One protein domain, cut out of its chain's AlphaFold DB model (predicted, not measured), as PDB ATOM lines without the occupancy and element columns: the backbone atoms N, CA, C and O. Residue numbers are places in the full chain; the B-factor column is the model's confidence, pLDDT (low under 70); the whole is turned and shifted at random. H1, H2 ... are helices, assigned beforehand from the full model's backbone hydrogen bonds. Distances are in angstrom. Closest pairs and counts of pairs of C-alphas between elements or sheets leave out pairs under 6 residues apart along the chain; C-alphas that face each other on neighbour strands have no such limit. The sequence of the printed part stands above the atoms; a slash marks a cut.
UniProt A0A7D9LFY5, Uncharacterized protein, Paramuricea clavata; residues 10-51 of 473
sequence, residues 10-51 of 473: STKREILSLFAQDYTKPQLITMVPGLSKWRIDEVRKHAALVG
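What this domain is: This is residues 10 to 51 of the 473 residues of an uncharacterized protein of Paramuricea clavata (UniProt A0A7D9LFY5). Three helices make a small body in which the longest, H3, is the bar along its length, while the shorter H1 crosses beside residues 42 to 47 of that bar and the shorter H2 sits near the end where H3 begins, at residues 37 to 40. H1 packs at about a right angle on residues 42 to 47 of H3, H2 sits near the first residues of H3, and the link of residues 18 to 24 spans the space between H1 and H2. The printed part has 42 residues with three named helices, H1, H2 and H3 in that order along the chain, and no named strand; its class is all helix. It is compact, with a radius of gyration of the C-alphas of 9.2 A, and its C-alphas span 26 by 18 by 15 A.

How they stand to each other: Start at residues 10 to 17, which are H1, and look on to residues 37 to 49, which are H3: the two touch, with 10 pairs of C-alphas within 8 A. Their closest C-alphas are those of Ser 17 and Val 43, 5.3 A apart, and H3 touches H1 with residues 42 to 47 alone. Their lines are about perpendicular, at 82 degrees, and their centres are 9.5 A apart. Next find residues 25 to 31, which are H2; H1 and H2 are apart. H2 and H3 only just touch, with 3 pairs of C-alphas within 8 A, and H3 does so with residues 37 to 40 alone. Their closest C-alphas are those of Lys 25 and Lys 37, 6.8 A apart. The lines of H2 and H3 are about perpendicular, at 75 degrees. In the backbones of H1, H2 and H3, each O i to N i+4 pair is within hydrogen-bond range.

Where its parts are: Find C-alpha 10 at (9.877, 22.693, -11.436); from there H1 runs through residue 17, 10.6 A from first to last C-alpha. After the 7 residues between H1 and H2, H2 begins at Lys 25, with its C-alpha at (26.574, 12.781, -13.356), and runs to Met 31, 9.9 A from first to last C-alpha. H3 then runs from Lys 37 to Leu 49, 18.5 A from first to last C-alpha, and you find C-alpha 49 at (8.900, 8.799, -7.337).

The domain as a whole: The two C-alphas farthest apart are those of Thr 30 and Val 50, at 25.8 A, while those of Ser 10 and Gly 51, the first and last printed, are 13.8 A apart. The printed part runs from residue 10 to residue 51 with no cut. The link from H1 to H2 is short, with 7 residues, the link from H2 to H3 is tight, with 5, and there is no long link. In the B-factor column the mean pLDDT of the printed part of this model is 86.6, and no printed residue is under 70.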
ATOM      1  N   SER A  10      10.807  23.826 -11.316       80.25
ATOM      2  CA  SER A  10       9.877  22.693 -11.436       80.25
ATOM      3  C   SER A  10       9.848  22.137 -12.861       80.25
ATOM      4  O   SER A  10      10.045  20.940 -13.049       80.25
ATOM      5  N   THR A  11       9.714  23.015 -13.854       81.50
ATOM      6  CA  THR A  11       9.687  22.670 -15.281       81.50
ATOM      7  C   THR A  11      11.050  22.170 -15.760       81.50
ATOM      8  O   THR A  11      11.142  21.158 -16.448       81.50
ATOM      9  N   LYS A  12      12.143  22.805 -15.314       86.25
ATOM     10  CA  LYS A  12      13.508  22.322 -15.591       86.25
ATOM     11  C   LYS A  12      13.743  20.912 -15.047       86.25
ATOM     12  O   LYS A  12      14.351  20.086 -15.727       86.25
ATOM     13  N   ARG A  13      13.248  20.620 -13.839       85.44
ATOM     14  CA  ARG A  13      13.348  19.294 -13.217       85.44
ATOM     15  C   ARG A  13      12.544  18.243 -13.981       85.44
ATOM     16  O   ARG A  13      13.047  17.139 -14.168       85.44
ATOM     17  N   GLU A  14      11.347  18.588 -14.445       86.94
ATOM     18  CA  GLU A  14      10.511  17.718 -15.277       86.94
ATOM     19  C   GLU A  14      11.219  17.357 -16.590       86.94
ATOM     20  O   GLU A  14      11.408  16.174 -16.878       86.94
ATOM     21  N   ILE A  15      11.718  18.356 -17.321       86.44
ATOM     22  CA  ILE A  15      12.419  18.162 -18.598       86.44
ATOM     23  C   ILE A  15      13.679  17.309 -18.417       86.44
ATOM     24  O   ILE A  15      13.890  16.356 -19.165       86.44
ATOM     25  N   LEU A  16      14.511  17.602 -17.408       88.25
ATOM     26  CA  LEU A  16      15.721  16.814 -17.149       88.25
ATOM     27  C   LEU A  16      15.401  15.372 -16.745       88.25
ATOM     28  O   LEU A  16      16.178  14.466 -17.041       88.25
ATOM     29  N   SER A  17      14.270  15.136 -16.072       90.31
ATOM     30  CA  SER A  17      13.905  13.798 -15.590       90.31
ATOM     31  C   SER A  17      13.660  12.790 -16.713       90.31
ATOM     32  O   SER A  17      13.766  11.594 -16.457       90.31
ATOM     33  N   LEU A  18      13.414  13.258 -17.943       88.38
ATOM     34  CA  LEU A  18      13.239  12.416 -19.128       88.38
ATOM     35  C   LEU A  18      14.501  11.638 -19.515       88.38
ATOM     36  O   LEU A  18      14.377  10.530 -20.016       88.38
ATOM     37  N   PHE A  19      15.690  12.205 -19.288       88.81
ATOM     38  CA  PHE A  19      16.955  11.632 -19.770       88.81
ATOM     39  C   PHE A  19      18.063  11.583 -18.704       88.81
ATOM     40  O   PHE A  19      19.167  11.107 -18.952       88.81
ATOM     41  N   ALA A  20      17.805  12.046 -17.475       87.94
ATOM     42  CA  ALA A  20      18.809  12.073 -16.404       87.94
ATOM     43  C   ALA A  20      19.290  10.684 -15.929       87.94
ATOM     44  O   ALA A  20      20.289  10.601 -15.197       87.94
ATOM     45  N   GLN A  21      18.581   9.608 -16.289       87.12
ATOM     46  CA  GLN A  21      18.999   8.231 -16.007       87.12
ATOM     47  C   GLN A  21      19.965   7.676 -17.063       87.12
ATOM     48  O   GLN A  21      20.791   6.832 -16.722       87.12
ATOM     49  N   ASP A  22      19.942   8.213 -18.284       89.69
ATOM     50  CA  ASP A  22      20.702   7.681 -19.425       89.69
ATOM     51  C   ASP A  22      22.172   8.128 -19.434       89.69
ATOM     52  O   ASP A  22      23.006   7.577 -20.150       89.69
ATOM     53  N   TYR A  23      22.509   9.124 -18.612       90.44
ATOM     54  CA  TYR A  23      23.837   9.728 -18.552       90.44
ATOM     55  C   TYR A  23      24.400   9.717 -17.135       90.44
ATOM     56  O   TYR A  23      23.686   9.861 -16.139       90.44
ATOM     57  N   THR A  24      25.722   9.603 -17.020       89.69
ATOM     58  CA  THR A  24      26.417   9.737 -15.733       89.69
ATOM     59  C   THR A  24      26.401  11.193 -15.241       89.69
ATOM     60  O   THR A  24      26.278  12.132 -16.027       89.69
ATOM     61  N   LYS A  25      26.556  11.415 -13.924       87.75
ATOM     62  CA  LYS A  25      26.574  12.781 -13.356       87.75
ATOM     63  C   LYS A  25      27.618  13.698 -14.024       87.75
ATOM     64  O   LYS A  25      27.257  14.833 -14.317       87.75
ATOM     65  N   PRO A  26      28.869  13.261 -14.287       88.00
ATOM     66  CA  PRO A  26      29.844  14.100 -14.984       88.00
ATOM     67  C   PRO A  26      29.396  14.478 -16.399       88.00
ATOM     68  O   PRO A  26      29.528  15.635 -16.778       88.00
ATOM     69  N   GLN A  27      28.805  13.539 -17.147       89.00
ATOM     70  CA  GLN A  27      28.287  13.806 -18.492       89.00
ATOM     71  C   GLN A  27      27.156  14.841 -18.465       89.00
ATOM     72  O   GLN A  27      27.189  15.786 -19.245       89.00
ATOM     73  N   LEU A  28      26.212  14.730 -17.524       88.25
ATOM     74  CA  LEU A  28      25.108  15.690 -17.383       88.25
ATOM     75  C   LEU A  28      25.583  17.105 -17.036       88.25
ATOM     76  O   LEU A  28      25.017  18.071 -17.534       88.25
ATOM     77  N   ILE A  29      26.623  17.235 -16.208       87.88
ATOM     78  CA  ILE A  29      27.201  18.540 -15.850       87.88
ATOM     79  C   ILE A  29      27.871  19.189 -17.067       87.88
ATOM     80  O   ILE A  29      27.754  20.396 -17.258       87.88
ATOM     81  N   THR A  30      28.543  18.394 -17.902       88.75
ATOM     82  CA  THR A  30      29.139  18.884 -19.151       88.75
ATOM     83  C   THR A  30      28.071  19.262 -20.179       88.75
ATOM     84  O   THR A  30      28.220  20.261 -20.874       88.75
ATOM     85  N   MET A  31      26.991  18.479 -20.276       84.94
ATOM     86  CA  MET A  31      25.902  18.709 -21.234       84.94
ATOM     87  C   MET A  31      24.994  19.881 -20.843       84.94
ATOM     88  O   MET A  31      24.427  20.519 -21.726       84.94
ATOM     89  N   VAL A  32      24.847  20.164 -19.545       85.12
ATOM     90  CA  VAL A  32      24.002  21.245 -19.017       85.12
ATOM     91  C   VAL A  32      24.828  22.123 -18.065       85.12
ATOM     92  O   VAL A  32      24.857  21.876 -16.852       85.12
ATOM     93  N   PRO A  33      25.511  23.157 -18.594       79.81
ATOM     94  CA  PRO A  33      26.322  24.067 -17.792       79.81
ATOM     95  C   PRO A  33      25.511  24.719 -16.661       79.81
ATOM     96  O   PRO A  33      24.401  25.203 -16.862       79.81
ATOM     97  N   GLY A  34      26.056  24.720 -15.439       79.25
ATOM     98  CA  GLY A  34      25.384  25.265 -14.247       79.25
ATOM     99  C   GLY A  34      24.487  24.274 -13.489       79.25
ATOM    100  O   GLY A  34      23.933  24.620 -12.440       79.25
ATOM    101  N   LEU A  35      24.362  23.027 -13.956       83.88
ATOM    102  CA  LEU A  35      23.650  21.975 -13.233       83.88
ATOM    103  C   LEU A  35      24.510  21.405 -12.091       83.88
ATOM    104  O   LEU A  35      25.605  20.890 -12.306       83.88
ATOM    105  N   SER A  36      24.016  21.471 -10.849       86.62
ATOM    106  CA  SER A  36      24.732  20.929  -9.686       86.62
ATOM    107  C   SER A  36      24.469  19.433  -9.490       86.62
ATOM    108  O   SER A  36      23.401  18.921  -9.829       86.62
ATOM    109  N   LYS A  37      25.414  18.724  -8.853       86.12
ATOM    110  CA  LYS A  37      25.243  17.302  -8.489       86.12
ATOM    111  C   LYS A  37      23.967  17.059  -7.672       86.12
ATOM    112  O   LYS A  37      23.266  16.089  -7.935       86.12
ATOM    113  N   TRP A  38      23.645  17.968  -6.747       87.12
ATOM    114  CA  TRP A  38      22.426  17.905  -5.932       87.12
ATOM    115  C   TRP A  38      21.152  18.003  -6.779       87.12
ATOM    116  O   TRP A  38      20.218  17.233  -6.586       87.12
ATOM    117  N   ARG A  39      21.127  18.896  -7.777       88.25
ATOM    118  CA  ARG A  39      19.988  19.015  -8.698       88.25
ATOM    119  C   ARG A  39      19.795  17.755  -9.538       88.25
ATOM    120  O   ARG A  39      18.659  17.372  -9.784       88.25
ATOM    121  N   ILE A  40      20.880  17.090  -9.931       88.81
ATOM    122  CA  ILE A  40      20.811  15.800 -10.635       88.81
ATOM    123  C   ILE A  40      20.199  14.722  -9.731       88.81
ATOM    124  O   ILE A  40      19.371  13.937 -10.192       88.81
ATOM    125  N   ASP A  41      20.565  14.697  -8.448       88.31
ATOM    126  CA  ASP A  41      19.979  13.766  -7.477       88.31
ATOM    127  C   ASP A  41      18.479  14.019  -7.274       88.31
ATOM    128  O   ASP A  41      17.687  13.080  -7.320       88.31
ATOM    129  N   GLU A  42      18.070  15.282  -7.165       87.44
ATOM    130  CA  GLU A  42      16.659  15.680  -7.096       87.44
ATOM    131  C   GLU A  42      15.863  15.297  -8.351       87.44
ATOM    132  O   GLU A  42      14.739  14.809  -8.248       87.44
ATOM    133  N   VAL A  43      16.439  15.470  -9.543       89.00
ATOM    134  CA  VAL A  43      15.816  15.073 -10.817       89.00
ATOM    135  C   VAL A  43      15.631  13.556 -10.898       89.00
ATOM    136  O   VAL A  43      14.575  13.080 -11.310       89.00
ATOM    137  N   ARG A  44      16.635  12.776 -10.485       91.06
ATOM    138  CA  ARG A  44      16.549  11.306 -10.489       91.06
ATOM    139  C   ARG A  44      15.554  10.794  -9.459       91.06
ATOM    140  O   ARG A  44      14.783   9.887  -9.755       91.06
ATOM    141  N   LYS A  45      15.536  11.409  -8.277       87.94
ATOM    142  CA  LYS A  45      14.549  11.128  -7.233       87.94
ATOM    143  C   LYS A  45      13.134  11.439  -7.718       87.94
ATOM    144  O   LYS A  45      12.233  10.637  -7.504       87.94
ATOM    145  N   HIS A  46      12.951  12.553  -8.422       84.94
ATOM    146  CA  HIS A  46      11.690  12.894  -9.072       84.94
ATOM    147  C   HIS A  46      11.264  11.837 -10.104       84.94
ATOM    148  O   HIS A  46      10.152  11.321 -10.013       84.94
ATOM    149  N   ALA A  47      12.160  11.452 -11.023       87.19
ATOM    150  CA  ALA A  47      11.892  10.406 -12.015       87.19
ATOM    151  C   ALA A  47      11.490   9.070 -11.365       87.19
ATOM    152  O   ALA A  47      10.611   8.384 -11.874       87.19
ATOM    153  N   ALA A  48      12.111   8.718 -10.234       85.62
ATOM    154  CA  ALA A  48      11.824   7.486  -9.504       85.62
ATOM    155  C   ALA A  48      10.490   7.518  -8.733       85.62
ATOM    156  O   ALA A  48       9.832   6.489  -8.629       85.62
ATOM    157  N   LEU A  49      10.101   8.670  -8.174       81.69
ATOM    158  CA  LEU A  49       8.900   8.799  -7.337       81.69
ATOM    159  C   LEU A  49       7.632   9.125  -8.133       81.69
ATOM    160  O   LEU A  49       6.563   8.622  -7.804       81.69
ATOM    161  N   VAL A  50       7.744   9.996  -9.137       82.12
ATOM    162  CA  VAL A  50       6.600  10.566  -9.874       82.12
ATOM    163  C   VAL A  50       6.546  10.050 -11.317       82.12
ATOM    164  O   VAL A  50       5.479  10.005 -11.925       82.12
ATOM    165  N   GLY A  51       7.682   9.598 -11.851       83.19
ATOM    166  CA  GLY A  51       7.845   9.164 -13.237       83.19
ATOM    167  C   GLY A  51       8.575  10.209 -14.098       83.19
ATOM    168  O   GLY A  51       8.466  11.411 -13.832       83.19
TER     169      GLY A  51